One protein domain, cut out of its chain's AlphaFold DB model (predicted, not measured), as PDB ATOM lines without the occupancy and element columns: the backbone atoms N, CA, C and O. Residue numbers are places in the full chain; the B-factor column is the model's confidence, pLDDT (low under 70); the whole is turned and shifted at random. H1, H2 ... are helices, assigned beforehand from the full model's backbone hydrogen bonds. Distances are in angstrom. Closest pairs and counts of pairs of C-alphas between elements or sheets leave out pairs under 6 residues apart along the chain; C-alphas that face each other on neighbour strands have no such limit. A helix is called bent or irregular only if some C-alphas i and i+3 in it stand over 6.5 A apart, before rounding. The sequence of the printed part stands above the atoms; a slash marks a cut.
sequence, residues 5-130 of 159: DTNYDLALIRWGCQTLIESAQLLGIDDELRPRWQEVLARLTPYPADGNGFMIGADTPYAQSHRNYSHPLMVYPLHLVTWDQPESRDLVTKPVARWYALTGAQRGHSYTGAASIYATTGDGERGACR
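Overview. This is residues 5 to 130 of the 159 residues of an uncharacterized protein of Streptomyces fodineus (UniProt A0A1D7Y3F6). What does the domain look like? A helical hairpin of H1 and H2 makes one end of an elongated body, and a looser pair, H3 and H4, with the short H5 packed on H4, makes the other end. A long stretch without a named element, residues 44 to 85, winds between the two ends. What is the make-up? The printed part has 126 residues with five named helices, H1 H2 H3 H4 H5 in this order along the chain, and no named strand; its class is all helix, and the helices hold 64 of the 126 residues. How large is it? It is compact, with a radius of gyration of the C-alphas of 16.0 A, and the C-alphas span 49 by 31 by 28 A.

Along the chain. Where are the first two helices? H1 is residues 7 to 26, the longest helix with 20 residues, and runs 28.0 A from C-alpha 7 at (11.864, 29.651, -20.027) to C-alpha 26 at (24.291, 37.301, 3.833). H2 is residues 34 to 43, 14.5 A from first to last C-alpha. Where does the helical part resume? H3 is residues 86 to 101, beginning at C-alpha 86 at (19.623, 12.916, -10.744), and is 23.8 A long. H3 is irregular: C-alphas 87 and 90 are 7.2 A apart, where about 5 A is found in a regular helix, and its line is a rough one. What follows it? H4 is residues 108 to 120, 19.1 A long, and H5 is residues 124 to 128, 6.7 A long, ending at C-alpha 128 at (34.747, 20.156, -27.834).

Arrangement. How do H1 and H2 stand to each other? They form a helical hairpin and touch, with the C-alphas of Cys 17 and Trp 37 the closest, 5.3 A apart; H1 touches H2 with residues 14 to 21 alone. Their lines stand at a shallow tilt of 32 degrees, and they run opposite ways. How do H3, H4 and H5 stand? H3 and H4 form a helical hairpin and touch at a shallow tilt of 24 degrees, opposite ways; their closest C-alphas are those of Val 96 and Ala 114, 6.3 A apart, and H4 touches H3 with residues 114 to 117 alone. H4 touches H5, with the C-alphas of Ala 115 and Gly 127 the closest, 3.9 A apart. Which helices stay apart? H1 is apart from H3, H4 and H5, H2 is likewise apart from H3, H4 and H5, and H3 is apart from H5. What do the backbone N and O atoms show? In H1, H2, H4 and H5 every O i to N i+4 pair is within hydrogen-bond range, and in H3 8 of 12 are.

Size, cuts and confidence. How far does the whole reach? The two C-alphas farthest apart are those of Asp 30 and Gly 104, at 50.1 A, and the outline is elongated. The C-alphas of the first and last printed residues, Asp 5 and Arg 130, are 31.9 A apart. Is the printed part unbroken, and how are its helices linked? It has no cut; the link from H2 to H3 is long, with 42 residues, those from H1 to H2 and from H3 to H4 are short, and the one from H4 to H5 is tight. Within the long link, residues 49 to 50 pair with residues 53 to 54, antiparallel. Where is the model's confidence low? The mean pLDDT of the printed part is 86.5, and residue 100 and residues 122 to 130 are under 70; H5 has a mean of 52.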
ATOM      1  N   ASP A   5       5.033  32.361 -20.758       94.44
ATOM      2  CA  ASP A   5       5.848  31.579 -19.815       94.44
ATOM      3  C   ASP A   5       7.207  31.166 -20.387       94.44
ATOM      4  O   ASP A   5       7.599  29.998 -20.373       94.44
ATOM      5  N   THR A   6       7.916  32.131 -20.979       95.88
ATOM      6  CA  THR A   6       9.185  31.827 -21.632       95.88
ATOM      7  C   THR A   6      10.184  31.309 -20.603       95.88
ATOM      8  O   THR A   6      10.340  31.862 -19.512       95.88
ATOM      9  N   ASN A   7      10.913  30.253 -20.958       95.31
ATOM     10  CA  ASN A   7      11.864  29.651 -20.027       95.31
ATOM     11  C   ASN A   7      12.971  30.628 -19.603       95.31
ATOM     12  O   ASN A   7      13.489  30.520 -18.494       95.31
ATOM     13  N   TYR A   8      13.308  31.606 -20.450       95.00
ATOM     14  CA  TYR A   8      14.302  32.617 -20.106       95.00
ATOM     15  C   TYR A   8      13.765  33.632 -19.086       95.00
ATOM     16  O   TYR A   8      14.475  33.924 -18.126       95.00
ATOM     17  N   ASP A   9      12.525  34.118 -19.233       96.44
ATOM     18  CA  ASP A   9      11.914  35.035 -18.261       96.44
ATOM     19  C   ASP A   9      11.739  34.333 -16.913       96.44
ATOM     20  O   ASP A   9      12.159  34.849 -15.877       96.44
ATOM     21  N   LEU A  10      11.204  33.107 -16.924       97.75
ATOM     22  CA  LEU A  10      11.027  32.310 -15.711       97.75
ATOM     23  C   LEU A  10      12.360  32.037 -15.005       97.75
ATOM     24  O   LEU A  10      12.432  32.088 -13.777       97.75
ATOM     25  N   ALA A  11      13.427  31.750 -15.755       97.38
ATOM     26  CA  ALA A  11      14.739  31.495 -15.173       97.38
ATOM     27  C   ALA A  11      15.345  32.758 -14.551       97.38
ATOM     28  O   ALA A  11      15.848  32.697 -13.431       97.38
ATOM     29  N   LEU A  12      15.243  33.902 -15.229       97.81
ATOM     30  CA  LEU A  12      15.757  35.174 -14.722       97.81
ATOM     31  C   LEU A  12      14.987  35.664 -13.492       97.81
ATOM     32  O   LEU A  12      15.611  36.115 -12.535       97.81
ATOM     33  N   ILE A  13      13.657  35.530 -13.481       98.19
ATOM     34  CA  ILE A  13      12.829  35.877 -12.317       98.19
ATOM     35  C   ILE A  13      13.189  34.980 -11.130       98.19
ATOM     36  O   ILE A  13      13.418  35.482 -10.030       98.19
ATOM     37  N   ARG A  14      13.280  33.659 -11.350       98.38
ATOM     38  CA  ARG A  14      13.616  32.700 -10.290       98.38
ATOM     39  C   ARG A  14      14.992  32.988  -9.692       98.38
ATOM     40  O   ARG A  14      15.095  33.134  -8.478       98.38
ATOM     41  N   TRP A  15      16.007  33.131 -10.545       98.44
ATOM     42  CA  TRP A  15      17.364  33.459 -10.114       98.44
ATOM     43  C   TRP A  15      17.405  34.796  -9.370       98.44
ATOM     44  O   TRP A  15      17.894  34.855  -8.249       98.44
ATOM     45  N   GLY A  16      16.814  35.853  -9.938       98.44
ATOM     46  CA  GLY A  16      16.827  37.186  -9.340       98.44
ATOM     47  C   GLY A  16      16.198  37.218  -7.948       98.44
ATOM     48  O   GLY A  16      16.794  37.757  -7.018       98.44
ATOM     49  N   CYS A  17      15.028  36.597  -7.769       98.56
ATOM     50  CA  CYS A  17      14.385  36.523  -6.458       98.56
ATOM     51  C   CYS A  17      15.203  35.710  -5.443       98.56
ATOM     52  O   CYS A  17      15.325  36.142  -4.298       98.56
ATOM     53  N   GLN A  18      15.778  34.567  -5.837       98.44
ATOM     54  CA  GLN A  18      16.634  33.767  -4.950       98.44
ATOM     55  C   GLN A  18      17.884  34.545  -4.531       98.44
ATOM     56  O   GLN A  18      18.147  34.684  -3.339       98.44
ATOM     57  N   THR A  19      18.586  35.145  -5.493       98.31
ATOM     58  CA  THR A  19      19.791  35.938  -5.234       98.31
ATOM     59  C   THR A  19      19.508  37.133  -4.330       98.31
ATOM     60  O   THR A  19      20.310  37.413  -3.443       98.31
ATOM     61  N   LEU A  20      18.378  37.830  -4.495       98.44
ATOM     62  CA  LEU A  20      18.000  38.938  -3.611       98.44
ATOM     63  C   LEU A  20      17.768  38.469  -2.168       98.44
ATOM     64  O   LEU A  20      18.268  39.092  -1.231       98.44
ATOM     65  N   ILE A  21      17.065  37.347  -1.983       98.50
ATOM     66  CA  ILE A  21      16.827  36.764  -0.656       98.50
ATOM     67  C   ILE A  21      18.154  36.356  -0.001       98.50
ATOM     68  O   ILE A  21      18.408  36.746   1.141       98.50
ATOM     69  N   GLU A  22      18.993  35.612  -0.721       98.06
ATOM     70  CA  GLU A  22      20.302  35.140  -0.252       98.06
ATOM     71  C   GLU A  22      21.238  36.308   0.076       98.06
ATOM     72  O   GLU A  22      21.881  36.317   1.124       98.06
ATOM     73  N   SER A  23      21.266  37.337  -0.773       98.31
ATOM     74  CA  SER A  23      22.093  38.529  -0.556       98.31
ATOM     75  C   SER A  23      21.644  39.299   0.683       98.31
ATOM     76  O   SER A  23      22.477  39.676   1.504       98.31
ATOM     77  N   ALA A  24      20.334  39.495   0.863       98.06
ATOM     78  CA  ALA A  24      19.799  40.156   2.051       98.06
ATOM     79  C   ALA A  24      20.131  39.370   3.331       98.06
ATOM     80  O   ALA A  24      20.464  39.970   4.349       98.06
ATOM     81  N   GLN A  25      20.078  38.034   3.286       97.56
ATOM     82  CA  GLN A  25      20.483  37.186   4.414       97.56
ATOM     83  C   GLN A  25      21.980  37.317   4.715       97.56
ATOM     84  O   GLN A  25      22.348  37.555   5.864       97.56
ATOM     85  N   LEU A  26      22.835  37.213   3.694       98.12
ATOM     86  CA  LEU A  26      24.291  37.301   3.833       98.12
ATOM     87  C   LEU A  26      24.742  38.649   4.409       98.12
ATOM     88  O   LEU A  26      25.678  38.704   5.203       98.12
ATOM     89  N   LEU A  27      24.075  39.733   4.012       98.19
ATOM     90  CA  LEU A  27      24.390  41.095   4.443       98.19
ATOM     91  C   LEU A  27      23.700  41.496   5.757       98.19
ATOM     92  O   LEU A  27      23.938  42.598   6.246       98.19
ATOM     93  N   GLY A  28      22.843  40.639   6.326       97.75
ATOM     94  CA  GLY A  28      22.073  40.962   7.531       97.75
ATOM     95  C   GLY A  28      21.039  42.076   7.324       97.75
ATOM     96  O   GLY A  28      20.698  42.778   8.271       97.75
ATOM     97  N   ILE A  29      20.556  42.255   6.092       97.94
ATOM     98  CA  ILE A  29      19.536  43.244   5.737       97.94
ATOM     99  C   ILE A  29      18.151  42.619   5.935       97.94
ATOM    100  O   ILE A  29      17.861  41.522   5.434       97.94
ATOM    101  N   ASP A  30      17.285  43.335   6.648       96.56
ATOM    102  CA  ASP A  30      15.855  43.046   6.695       96.56
ATOM    103  C   ASP A  30      15.139  43.877   5.628       96.56
ATOM    104  O   ASP A  30      14.824  45.048   5.830       96.56
ATOM    105  N   ASP A  31      14.995  43.293   4.438       97.12
ATOM    106  CA  ASP A  31      14.384  43.957   3.289       97.12
ATOM    107  C   ASP A  31      12.865  43.750   3.299       97.12
ATOM    108  O   ASP A  31      12.378  42.614   3.304       97.12
ATOM    109  N   GLU A  32      12.116  44.851   3.248       97.94
ATOM    110  CA  GLU A  32      10.649  44.867   3.256       97.94
ATOM    111  C   GLU A  32      10.031  44.064   2.095       97.94
ATOM    112  O   GLU A  32       8.903  43.578   2.199       97.94
ATOM    113  N   LEU A  33      10.761  43.882   0.986       98.00
ATOM    114  CA  LEU A  33      10.314  43.124  -0.183       98.00
ATOM    115  C   LEU A  33      10.621  41.625  -0.098       98.00
ATOM    116  O   LEU A  33      10.136  40.866  -0.947       98.00
ATOM    117  N   ARG A  34      11.350  41.152   0.922       98.12
ATOM    118  CA  ARG A  34      11.651  39.721   1.100       98.12
ATOM    119  C   ARG A  34      10.394  38.833   1.040       98.12
ATOM    120  O   ARG A  34      10.433  37.848   0.294       98.12
ATOM    121  N   PRO A  35       9.268  39.157   1.716       98.25
ATOM    122  CA  PRO A  35       8.041  38.363   1.608       98.25
ATOM    123  C   PRO A  35       7.489  38.318   0.178       98.25
ATOM    124  O   PRO A  35       6.992  37.284  -0.270       98.25
ATOM    125  N   ARG A  36       7.619  39.414  -0.581       98.50
ATOM    126  CA  ARG A  36       7.148  39.484  -1.967       98.50
ATOM    127  C   ARG A  36       7.973  38.594  -2.894       98.50
ATOM    128  O   ARG A  36       7.398  37.913  -3.738       98.50
ATOM    129  N   TRP A  37       9.297  38.563  -2.747       98.56
ATOM    130  CA  TRP A  37      10.153  37.673  -3.545       98.56
ATOM    131  C   TRP A  37       9.870  36.197  -3.255       98.56
ATOM    132  O   TRP A  37       9.813  35.389  -4.180       98.56
ATOM    133  N   GLN A  38       9.624  35.852  -1.988       98.50
ATOM    134  CA  GLN A  38       9.218  34.502  -1.591       98.50
ATOM    135  C   GLN A  38       7.867  34.114  -2.205       98.50
ATOM    136  O   GLN A  38       7.734  33.021  -2.752       98.50
ATOM    137  N   GLU A  39       6.886  35.020  -2.180       98.50
ATOM    138  CA  GLU A  39       5.584  34.799  -2.815       98.50
ATOM    139  C   GLU A  39       5.722  34.582  -4.330       98.50
ATOM    140  O   GLU A  39       5.123  33.659  -4.880       98.50
ATOM    141  N   VAL A  40       6.538  35.398  -5.009       98.38
ATOM    142  CA  VAL A  40       6.815  35.239  -6.444       98.38
ATOM    143  C   VAL A  40       7.397  33.855  -6.719       98.38
ATOM    144  O   VAL A  40       6.875  33.153  -7.580       98.38
ATOM    145  N   LEU A  41       8.411  33.423  -5.967       98.19
ATOM    146  CA  LEU A  41       9.022  32.100  -6.133       98.19
ATOM    147  C   LEU A  41       8.036  30.950  -5.898       98.19
ATOM    148  O   LEU A  41       8.093  29.954  -6.620       98.19
ATOM    149  N   ALA A  42       7.135  31.100  -4.923       97.94
ATOM    150  CA  ALA A  42       6.115  30.107  -4.597       97.94
ATOM    151  C   ALA A  42       5.017  29.999  -5.667       97.94
ATOM    152  O   ALA A  42       4.426  28.936  -5.839       97.94
ATOM    153  N   ARG A  43       4.733  31.094  -6.383       97.75
ATOM    154  CA  ARG A  43       3.667  31.167  -7.397       97.75
ATOM    155  C   ARG A  43       4.166  31.016  -8.830       97.75
ATOM    156  O   ARG A  43       3.346  30.876  -9.735       97.75
ATOM    157  N   LEU A  44       5.477  31.097  -9.053       97.00
ATOM    158  CA  LEU A  44       6.055  31.052 -10.390       97.00
ATOM    159  C   LEU A  44       5.806  29.682 -11.024       97.00
ATOM    160  O   LEU A  44       6.157  28.652 -10.445       97.00
ATOM    161  N   THR A  45       5.234  29.690 -12.229       96.62
ATOM    162  CA  THR A  45       4.934  28.466 -12.975       96.62
ATOM    163  C   THR A  45       6.200  27.612 -13.187       96.62
ATOM    164  O   THR A  45       7.309  28.165 -13.290       96.62
ATOM    165  N   PRO A  46       6.083  26.271 -13.214       95.75
ATOM    166  CA  PRO A  46       7.189  25.400 -13.593       95.75
ATOM    167  C   PRO A  46       7.711  25.725 -14.994       95.75
ATOM    168  O   PRO A  46       6.988  26.256 -15.833       95.75
ATOM    169  N   TYR A  47       8.963  25.362 -15.264       95.88
ATOM    170  CA  TYR A  47       9.537  25.502 -16.600       95.88
ATOM    171  C   TYR A  47       8.766  24.652 -17.616       95.88
ATOM    172  O   TYR A  47       8.695  23.433 -17.433       95.88
ATOM    173  N   PRO A  48       8.234  25.243 -18.706       95.25
ATOM    174  CA  PRO A  48       7.668  24.458 -19.790       95.25
ATOM    175  C   PRO A  48       8.705  23.486 -20.362       95.25
ATOM    176  O   PRO A  48       9.815  23.877 -20.752       95.25
ATOM    177  N   ALA A  49       8.342  22.208 -20.411       92.81
ATOM    178  CA  ALA A  49       9.170  21.130 -20.930       92.81
ATOM    179  C   ALA A  49       8.302  20.075 -21.629       92.81
ATOM    180  O   ALA A  49       7.152  19.856 -21.250       92.81
ATOM    181  N   ASP A  50       8.867  19.408 -22.633       90.44
ATOM    182  CA  ASP A  50       8.243  18.301 -23.355       90.44
ATOM    183  C   ASP A  50       9.178  17.075 -23.405       90.44
ATOM    184  O   ASP A  50      10.206  17.017 -22.724       90.44
ATOM    185  N   GLY A  51       8.847  16.070 -24.224       85.75
ATOM    186  CA  GLY A  51       9.683  14.875 -24.399       85.75
ATOM    187  C   GLY A  51      11.119  15.155 -24.884       85.75
ATOM    188  O   GLY A  51      11.988  14.294 -24.744       85.75
ATOM    189  N   ASN A  52      11.384  16.350 -25.418       81.75
ATOM    190  CA  ASN A  52      12.692  16.818 -25.877       81.75
ATOM    191  C   ASN A  52      13.415  17.712 -24.847       81.75
ATOM    192  O   ASN A  52      14.545  18.135 -25.105       81.75
ATOM    193  N   GLY A  53      12.804  17.976 -23.689       88.12
ATOM    194  CA  GLY A  53      13.331  18.819 -22.614       88.12
ATOM    195  C   GLY A  53      12.750  20.238 -22.630       88.12
ATOM    196  O   GLY A  53      11.575  20.417 -22.933       88.12
ATOM    197  N   PHE A  54      13.542  21.249 -22.253       91.81
ATOM    198  CA  PHE A  54      13.061  22.629 -22.113       91.81
ATOM    199  C   PHE A  54      12.512  23.213 -23.424       91.81
ATOM    200  O   PHE A  54      13.191  23.247 -24.451       91.81
ATOM    201  N   MET A  55      11.287  23.733 -23.358       92.69
ATOM    202  CA  MET A  55      10.614  24.434 -24.455       92.69
ATOM    203  C   MET A  55      11.057  25.907 -24.527       92.69
ATOM    204  O   MET A  55      11.753  26.400 -23.644       92.69
ATOM    205  N   ILE A  56      10.663  26.653 -25.563       92.19
ATOM    206  CA  ILE A  56      10.909  28.109 -25.613       92.19
ATOM    207  C   ILE A  56      10.013  28.832 -24.594       92.19
ATOM    208  O   ILE A  56      10.471  29.726 -23.882       92.19
ATOM    209  N   GLY A  57       8.755  28.410 -24.520       93.31
ATOM    210  CA  GLY A  57       7.727  28.866 -23.589       93.31
ATOM    211  C   GLY A  57       6.508  27.949 -23.688       93.31
ATOM    212  O   GLY A  57       6.565  26.937 -24.399       93.31
ATOM    213  N   ALA A  58       5.416  28.298 -23.012       93.38
ATOM    214  CA  ALA A  58       4.158  27.560 -23.089       93.38
ATOM    215  C   ALA A  58       3.725  27.358 -24.553       93.38
ATOM    216  O   ALA A  58       3.839  28.264 -25.388       93.38
ATOM    217  N   ASP A  59       3.325  26.125 -24.874       91.31
ATOM    218  CA  ASP A  59       2.889  25.674 -26.205       91.31
ATOM    219  C   ASP A  59       3.883  25.938 -27.356       91.31
ATOM    220  O   ASP A  59       3.539  25.834 -28.533       91.31
ATOM    221  N   THR A  60       5.142  26.256 -27.033       92.12
ATOM    222  CA  THR A  60       6.166  26.645 -28.010       92.12
ATOM    223  C   THR A  60       7.405  25.746 -27.890       92.12
ATOM    224  O   THR A  60       8.360  26.093 -27.185       92.12
ATOM    225  N   PRO A  61       7.434  24.584 -28.569       89.88
ATOM    226  CA  PRO A  61       8.561  23.656 -28.510       89.88
ATOM    227  C   PRO A  61       9.793  24.177 -29.265       89.88
ATOM    228  O   PRO A  61       9.699  24.996 -30.185       89.88
ATOM    229  N   TYR A  62      10.973  23.646 -28.932       84.94
ATOM    230  CA  TYR A  62      12.203  23.932 -29.676       84.94
ATOM    231  C   TYR A  62      12.274  23.113 -30.980       84.94
ATOM    232  O   TYR A  62      12.858  22.027 -31.045       84.94
ATOM    233  N   ALA A  63      11.647  23.628 -32.041       82.50
ATOM    234  CA  ALA A  63      11.501  22.912 -33.313       82.50
ATOM    235  C   ALA A  63      12.552  23.269 -34.383       82.50
ATOM    236  O   ALA A  63      12.806  22.462 -35.278       82.50
ATOM    237  N   GLN A  64      13.165  24.456 -34.314       80.44
ATOM    238  CA  GLN A  64      14.034  24.998 -35.368       80.44
ATOM    239  C   GLN A  64      15.406  25.422 -34.830       80.44
ATOM    240  O   GLN A  64      15.551  25.764 -33.658       80.44
ATOM    241  N   SER A  65      16.425  25.409 -35.700       78.19
ATOM    242  CA  SER A  65      17.779  25.853 -35.343       78.19
ATOM    243  C   SER A  65      17.784  27.353 -35.035       78.19
ATOM    244  O   SER A  65      17.433  28.175 -35.881       78.19
ATOM    245  N   HIS A  66      18.264  27.716 -33.847       80.25
ATOM    246  CA  HIS A  66      18.480  29.101 -33.439       80.25
ATOM    247  C   HIS A  66      19.859  29.269 -32.805       80.25
ATOM    248  O   HIS A  66      20.334  28.404 -32.072       80.25
ATOM    249  N   ARG A  67      20.497  30.416 -33.073       79.25
ATOM    250  CA  ARG A  67      21.824  30.744 -32.523       79.25
ATOM    251  C   ARG A  67      21.797  31.001 -31.010       79.25
ATOM    252  O   ARG A  67      22.796  30.772 -30.333       79.25
ATOM    253  N   ASN A  68      20.665  31.500 -30.507       83.31
ATOM    254  CA  ASN A  68      20.452  31.842 -29.106       83.31
ATOM    255  C   ASN A  68      19.995  30.610 -28.315       83.31
ATOM    256  O   ASN A  68      19.128  29.865 -28.766       83.31
ATOM    257  N   TYR A  69      20.529  30.469 -27.104       80.06
ATOM    258  CA  TYR A  69      20.192  29.425 -26.134       80.06
ATOM    259  C   TYR A  69      19.552  30.021 -24.879       80.06
ATOM    260  O   TYR A  69      19.894  29.680 -23.756       80.06
ATOM    261  N   SER A  70      18.604  30.939 -25.062       85.31
ATOM    262  CA  SER A  70      17.900  31.557 -23.935       85.31
ATOM    263  C   SER A  70      17.024  30.561 -23.160       85.31
ATOM    264  O   SER A  70      16.848  30.701 -21.956       85.31
ATOM    265  N   HIS A  71      16.497  29.533 -23.828       85.38
ATOM    266  CA  HIS A  71      15.602  28.554 -23.212       85.38
ATOM    267  C   HIS A  71      16.270  27.555 -22.238       85.38
ATOM    268  O   HIS A  71      15.566  27.117 -21.339       85.38
ATOM    269  N   PRO A  72      17.579  27.222 -22.320       89.69
ATOM    270  CA  PRO A  72      18.288  26.469 -21.272       89.69
ATOM    271  C   PRO A  72      19.060  27.333 -20.246       89.69
ATOM    272  O   PRO A  72      19.984  26.827 -19.608       89.69
ATOM    273  N   LEU A  73      18.734  28.624 -20.057       92.69
ATOM    274  CA  LEU A  73      19.492  29.497 -19.134       92.69
ATOM    275  C   LEU A  73      19.502  29.020 -17.675       92.69
ATOM    276  O   LEU A  73      20.470  29.281 -16.960       92.69
ATOM    277  N   MET A  74      18.459  28.303 -17.244       93.69
ATOM    278  CA  MET A  74      18.392  27.691 -15.912       93.69
ATOM    279  C   MET A  74      19.510  26.665 -15.679       93.69
ATOM    280  O   MET A  74      19.880  26.437 -14.534       93.69
ATOM    281  N   VAL A  75      20.071  26.076 -16.741       91.50
ATOM    282  CA  VAL A  75      21.212  25.153 -16.657       91.50
ATOM    283  C   VAL A  75      22.522  25.934 -16.612       91.50
ATOM    284  O   VAL A  75      23.327  25.763 -15.700       91.50
ATOM    285  N   TYR A  76      22.730  26.818 -17.589       89.75
ATOM    286  CA  TYR A  76      23.903  27.685 -17.661       89.75
ATOM    287  C   TYR A  76      23.533  29.032 -18.296       89.75
ATOM    288  O   TYR A  76      22.912  29.044 -19.363       89.75
ATOM    289  N   PRO A  77      23.947  30.167 -17.708       92.12
ATOM    290  CA  PRO A  77      24.886  30.300 -16.590       92.12
ATOM    291  C   PRO A  77      24.230  30.343 -15.200       92.12
ATOM    292  O   PRO A  77      24.930  30.602 -14.229       92.12
ATOM    293  N   LEU A  78      22.910  30.150 -15.076       94.31
ATOM    294  CA  LEU A  78      22.214  30.426 -13.808       94.31
ATOM    295  C   LEU A  78      22.301  29.293 -12.776       94.31
ATOM    296  O   LEU A  78      22.045  29.547 -11.605       94.31
ATOM    297  N   HIS A  79      22.645  28.068 -13.191       92.31
ATOM    298  CA  HIS A  79      22.812  26.903 -12.306       92.31
ATOM    299  C   HIS A  79      21.613  26.611 -11.376       92.31
ATOM    300  O   HIS A  79      21.777  26.057 -10.294       92.31
ATOM    301  N   LEU A  80      20.393  26.943 -11.812       93.50
ATOM    302  CA  LEU A  80      19.142  26.624 -11.109       93.50
ATOM    303  C   LEU A  80      18.754  25.147 -11.262       93.50
ATOM    304  O   LEU A  80      18.128  24.565 -10.380       93.50
ATOM    305  N   VAL A  81      19.110  24.555 -12.404       92.31
ATOM    306  CA  VAL A  81      18.926  23.139 -12.725       92.31
ATOM    307  C   VAL A  81      20.302  22.567 -13.024       92.31
ATOM    308  O   VAL A  81      20.941  22.958 -14.003       92.31
ATOM    309  N   THR A  82      20.781  21.662 -12.175       89.19
ATOM    310  CA  THR A  82      22.155  21.154 -12.250       89.19
ATOM    311  C   THR A  82      22.186  19.666 -12.574       89.19
ATOM    312  O   THR A  82      21.238  18.928 -12.324       89.19
ATOM    313  N   TRP A  83      23.301  19.217 -13.150       82.94
ATOM    314  CA  TRP A  83      23.539  17.804 -13.465       82.94
ATOM    315  C   TRP A  83      23.611  16.906 -12.217       82.94
ATOM    316  O   TRP A  83      23.321  15.705 -12.283       82.94
ATOM    317  N   ASP A  84      23.984  17.493 -11.079       82.56
ATOM    318  CA  ASP A  84      24.120  16.791  -9.803       82.56
ATOM    319  C   ASP A  84      22.773  16.323  -9.240       82.56
ATOM    320  O   ASP A  84      22.743  15.366  -8.472       82.56
ATOM    321  N   GLN A  85      21.666  16.941  -9.671       84.62
ATOM    322  CA  GLN A  85      20.299  16.491  -9.406       84.62
ATOM    323  C   GLN A  85      19.961  15.327 -10.358       84.62
ATOM    324  O   GLN A  85      19.825  15.553 -11.568       84.62
ATOM    325  N   PRO A  86      19.838  14.074  -9.874       85.94
ATOM    326  CA  PRO A  86      19.623  12.916 -10.744       85.94
ATOM    327  C   PRO A  86      18.396  13.048 -11.658       85.94
ATOM    328  O   PRO A  86      18.454  12.655 -12.823       85.94
ATOM    329  N   GLU A  87      17.321  13.649 -11.154       85.25
ATOM    330  CA  GLU A  87      16.070  13.928 -11.860       85.25
ATOM    331  C   GLU A  87      16.219  14.945 -13.004       85.25
ATOM    332  O   GLU A  87      15.459  14.916 -13.972       85.25
ATOM    333  N   SER A  88      17.233  15.808 -12.935       86.00
ATOM    334  CA  SER A  88      17.459  16.900 -13.887       86.00
ATOM    335  C   SER A  88      18.382  16.512 -15.041       86.00
ATOM    336  O   SER A  88      18.480  17.247 -16.024       86.00
ATOM    337  N   ARG A  89      19.052  15.355 -14.983       87.25
ATOM    338  CA  ARG A  89      20.059  14.938 -15.980       87.25
ATOM    339  C   ARG A  89      19.524  14.905 -17.409       87.25
ATOM    340  O   ARG A  89      20.178  15.396 -18.335       87.25
ATOM    341  N   ASP A  90      18.316  14.383 -17.586       85.75
ATOM    342  CA  ASP A  90      17.641  14.344 -18.885       85.75
ATOM    343  C   ASP A  90      17.266  15.751 -19.372       85.75
ATOM    344  O   ASP A  90      17.398  16.049 -20.560       85.75
ATOM    345  N   LEU A  91      16.853  16.633 -18.456       84.88
ATOM    346  CA  LEU A  91      16.520  18.032 -18.751       84.88
ATOM    347  C   LEU A  91      17.761  18.868 -19.086       84.88
ATOM    348  O   LEU A  91      17.663  19.830 -19.838       84.88
ATOM    349  N   VAL A  92      18.932  18.492 -18.576       84.31
ATOM    350  CA  VAL A  92      20.213  19.134 -18.900       84.31
ATOM    351  C   VAL A  92      20.745  18.654 -20.254       84.31
ATOM    352  O   VAL A  92      21.181  19.460 -21.076       84.31
ATOM    353  N   THR A  93      20.695  17.349 -20.528       81.56
ATOM    354  CA  THR A  93      21.365  16.768 -21.707       81.56
ATOM    355  C   THR A  93      20.534  16.797 -22.984       81.56
ATOM    356  O   THR A  93      21.081  17.103 -24.049       81.56
ATOM    357  N   LYS A  94      19.224  16.518 -22.920       82.25
ATOM    358  CA  LYS A  94      18.371  16.443 -24.123       82.25
ATOM    359  C   LYS A  94      18.279  17.779 -24.871       82.25
ATOM    360  O   LYS A  94      18.497  17.760 -26.088       82.25
ATOM    361  N   PRO A  95      18.063  18.938 -24.213       76.06
ATOM    362  CA  PRO A  95      17.983  20.219 -24.914       76.06
ATOM    363  C   PRO A  95      19.281  20.586 -25.626       76.06
ATOM    364  O   PRO A  95      19.252  21.013 -26.779       76.06
ATOM    365  N   VAL A  96      20.433  20.368 -24.985       76.31
ATOM    366  CA  VAL A  96      21.736  20.688 -25.585       76.31
ATOM    367  C   VAL A  96      22.047  19.752 -26.747       76.31
ATOM    368  O   VAL A  96      22.477  20.217 -27.803       76.31
ATOM    369  N   ALA A  97      21.769  18.453 -26.610       78.50
ATOM    370  CA  ALA A  97      21.925  17.497 -27.702       78.50
ATOM    371  C   ALA A  97      21.031  17.858 -28.902       78.50
ATOM    372  O   ALA A  97      21.493  17.860 -30.046       78.50
ATOM    373  N   ARG A  98      19.770  18.232 -28.651       76.75
ATOM    374  CA  ARG A  98      18.819  18.659 -29.686       76.75
ATOM    375  C   ARG A  98      19.249  19.957 -30.362       76.75
ATOM    376  O   ARG A  98      19.238  20.037 -31.593       76.75
ATOM    377  N   TRP A  99      19.662  20.948 -29.577       73.44
ATOM    378  CA  TRP A  99      20.185  22.218 -30.075       73.44
ATOM    379  C   TRP A  99      21.392  22.001 -30.991       73.44
ATOM    380  O   TRP A  99      21.482  22.602 -32.064       73.44
ATOM    381  N   TYR A 100      22.270  21.072 -30.618       69.44
ATOM    382  CA  TYR A 100      23.446  20.711 -31.401       69.44
ATOM    383  C   TYR A 100      23.128  19.931 -32.684       69.44
ATOM    384  O   TYR A 100      23.816  20.090 -33.696       69.44
ATOM    385  N   ALA A 101      22.080  19.102 -32.664       74.56
ATOM    386  CA  ALA A 101      21.625  18.348 -33.830       74.56
ATOM    387  C   ALA A 101      21.012  19.256 -34.913       74.56
ATOM    388  O   ALA A 101      21.132  18.972 -36.107       74.56
ATOM    389  N   LEU A 102      20.390  20.371 -34.517       74.00
ATOM    390  CA  LEU A 102      19.782  21.341 -35.428       74.00
ATOM    391  C   LEU A 102      20.836  22.331 -35.952       74.00
ATOM    392  O   LEU A 102      21.108  23.382 -35.363       74.00
ATOM    393  N   THR A 103      21.440  21.985 -37.089       71.25
ATOM    394  CA  THR A 103      22.475  22.792 -37.760       71.25
ATOM    395  C   THR A 103      21.875  23.872 -38.677       71.25
ATOM    396  O   THR A 103      20.720  23.778 -39.077       71.25
ATOM    397  N   GLY A 104      22.647  24.921 -38.998       73.69
ATOM    398  CA  GLY A 104      22.260  25.970 -39.961       73.69
ATOM    399  C   GLY A 104      22.275  27.398 -39.401       73.69
ATOM    400  O   GLY A 104      22.801  28.301 -40.050       73.69
ATOM    401  N   ALA A 105      21.784  27.616 -38.176       75.50
ATOM    402  CA  ALA A 105      21.739  28.956 -37.573       75.50
ATOM    403  C   ALA A 105      22.883  29.246 -36.581       75.50
ATOM    404  O   ALA A 105      23.118  30.409 -36.251       75.50
ATOM    405  N   GLN A 106      23.607  28.220 -36.125       75.88
ATOM    406  CA  GLN A 106      24.605  28.328 -35.053       75.88
ATOM    407  C   GLN A 106      25.738  29.314 -35.377       75.88
ATOM    408  O   GLN A 106      26.193  29.426 -36.518       75.88
ATOM    409  N   ARG A 107      26.208  30.040 -34.359       76.75
ATOM    410  CA  ARG A 107      27.326  31.001 -34.429       76.75
ATOM    411  C   ARG A 107      28.327  30.718 -33.306       76.75
ATOM    412  O   ARG A 107      28.078  29.868 -32.462       76.75
ATOM    413  N   GLY A 108      29.455  31.432 -33.274       76.88
ATOM    414  CA  GLY A 108      30.520  31.231 -32.275       76.88
ATOM    415  C   GLY A 108      30.014  31.120 -30.827       76.88
ATOM    416  O   GLY A 108      30.368  30.167 -30.140       76.88
ATOM    417  N   HIS A 109      29.111  32.018 -30.414       75.19
ATOM    418  CA  HIS A 109      28.516  32.019 -29.068       75.19
ATOM    419  C   HIS A 109      27.624  30.803 -28.773       75.19
ATOM    420  O   HIS A 109      27.441  30.433 -27.618       75.19
ATOM    421  N   SER A 110      27.059  30.179 -29.807       79.81
ATOM    422  CA  SER A 110      26.256  28.966 -29.672       79.81
ATOM    423  C   SER A 110      27.132  27.792 -29.233       79.81
ATOM    424  O   SER A 110      26.799  27.069 -28.301       79.81
ATOM    425  N   TYR A 111      28.307  27.652 -29.852       78.62
ATOM    426  CA  TYR A 111      29.252  26.591 -29.506       78.62
ATOM    427  C   TYR A 111      29.854  26.789 -28.117       78.62
ATOM    428  O   TYR A 111      30.000  25.819 -27.385       78.62
ATOM    429  N   THR A 112      30.167  28.029 -27.730       82.38
ATOM    430  CA  THR A 112      30.675  28.302 -26.378       82.38
ATOM    431  C   THR A 112      29.607  28.058 -25.317       82.38
ATOM    432  O   THR A 112      29.925  27.483 -24.290       82.38
ATOM    433  N   GLY A 113      28.341  28.416 -25.575       83.56
ATOM    434  CA  GLY A 113      27.234  28.106 -24.666       83.56
ATOM    435  C   GLY A 113      27.034  26.599 -24.482       83.56
ATOM    436  O   GLY A 113      26.980  26.116 -23.357       83.56
ATOM    437  N   ALA A 114      27.005  25.839 -25.582       82.38
ATOM    438  CA  ALA A 114      26.897  24.382 -25.524       82.38
ATOM    439  C   ALA A 114      28.094  23.743 -24.802       82.38
ATOM    440  O   ALA A 114      27.902  22.870 -23.960       82.38
ATOM    441  N   ALA A 115      29.319  24.195 -25.091       82.81
ATOM    442  CA  ALA A 115      30.521  23.713 -24.418       82.81
ATOM    443  C   ALA A 115      30.492  23.999 -22.912       82.81
ATOM    444  O   ALA A 115      30.821  23.111 -22.132       82.81
ATOM    445  N   SER A 116      30.043  25.190 -22.500       86.75
ATOM    446  CA  SER A 116      29.866  25.515 -21.085       86.75
ATOM    447  C   SER A 116      28.861  24.591 -20.404       86.75
ATOM    448  O   SER A 116      29.141  24.125 -19.307       86.75
ATOM    449  N   ILE A 117      27.732  24.269 -21.048       85.44
ATOM    450  CA  ILE A 117      26.761  23.329 -20.470       85.44
ATOM    451  C   ILE A 117      27.346  21.910 -20.388       85.44
ATOM    452  O   ILE A 117      27.225  21.267 -19.358       85.44
ATOM    453  N   TYR A 118      28.032  21.416 -21.421       84.69
ATOM    454  CA  TYR A 118      28.681  20.096 -21.346       84.69
ATOM    455  C   TYR A 118      29.792  20.032 -20.288       84.69
ATOM    456  O   TYR A 118      30.009  18.991 -19.671       84.69
ATOM    457  N   ALA A 119      30.478  21.145 -20.026       84.50
ATOM    458  CA  ALA A 119      31.460  21.206 -18.953       84.50
ATOM    459  C   ALA A 119      30.819  21.002 -17.567       84.50
ATOM    460  O   ALA A 119      31.455  20.401 -16.702       84.50
ATOM    461  N   THR A 120      29.563  21.426 -17.353       81.19
ATOM    462  CA  THR A 120      28.873  21.212 -16.066       81.19
ATOM    463  C   THR A 120      28.468  19.758 -15.827       81.19
ATOM    464  O   THR A 120      28.209  19.391 -14.687       81.19
ATOM    465  N   THR A 121      28.447  18.908 -16.861       77.94
ATOM    466  CA  THR A 121      28.091  17.483 -16.729       77.94
ATOM    467  C   THR A 121      29.297  16.575 -16.475       77.94
ATOM    468  O   THR A 121      29.151  15.354 -16.462       77.94
ATOM    469  N   GLY A 122      30.503  17.138 -16.347       67.38
ATOM    470  CA  GLY A 122      31.749  16.365 -16.307       67.38
ATOM    471  C   GLY A 122      32.136  15.736 -17.653       67.38
ATOM    472  O   GLY A 122      33.079  14.950 -17.705       67.38
ATOM    473  N   ASP A 123      31.444  16.089 -18.746       60.06
ATOM    474  CA  ASP A 123      31.653  15.551 -20.098       60.06
ATOM    475  C   ASP A 123      32.169  16.649 -21.050       60.06
ATOM    476  O   ASP A 123      31.583  16.971 -22.088       60.06
ATOM    477  N   GLY A 124      33.285  17.279 -20.662       54.25
ATOM    478  CA  GLY A 124      33.891  18.391 -21.407       54.25
ATOM    479  C   GLY A 124      34.298  18.034 -22.847       54.25
ATOM    480  O   GLY A 124      34.318  18.903 -23.722       54.25
ATOM    481  N   GLU A 125      34.543  16.750 -23.123       54.12
ATOM    482  CA  GLU A 125      34.918  16.237 -24.446       54.12
ATOM    483  C   GLU A 125      33.776  16.366 -25.474       54.12
ATOM    484  O   GLU A 125      34.016  16.718 -26.635       54.12
ATOM    485  N   ARG A 126      32.505  16.186 -25.072       55.66
ATOM    486  CA  ARG A 126      31.351  16.350 -25.984       55.66
ATOM    487  C   ARG A 126      31.151  17.790 -26.449       55.66
ATOM    488  O   ARG A 126      30.797  18.006 -27.612       55.66
ATOM    489  N   GLY A 127      31.432  18.766 -25.587       50.88
ATOM    490  CA  GLY A 127      31.402  20.189 -25.939       50.88
ATOM    491  C   GLY A 127      32.479  20.583 -26.955       50.88
ATOM    492  O   GLY A 127      32.248  21.442 -27.809       50.88
ATOM    493  N   ALA A 128      33.635  19.916 -26.917       46.56
ATOM    494  CA  ALA A 128      34.747  20.156 -27.834       46.56
ATOM    495  C   ALA A 128      34.577  19.468 -29.207       46.56
ATOM    496  O   ALA A 128      35.087  19.962 -30.220       46.56
ATOM    497  N   CYS A 129      33.826  18.360 -29.272       37.56
ATOM    498  CA  CYS A 129      33.814  17.409 -30.395       37.56
ATOM    499  C   CYS A 129      33.203  17.925 -31.725       37.56
ATOM    500  O   CYS A 129      33.223  17.236 -32.744       37.56
ATOM    501  N   ARG A 130      32.694  19.160 -31.800       43.06
ATOM    502  CA  ARG A 130      32.288  19.758 -33.090       43.06
ATOM    503  C   ARG A 130      32.544  21.262 -33.107       43.06
ATOM    504  O   ARG A 130      31.672  22.067 -33.419       43.06
TER     505      ARG A 130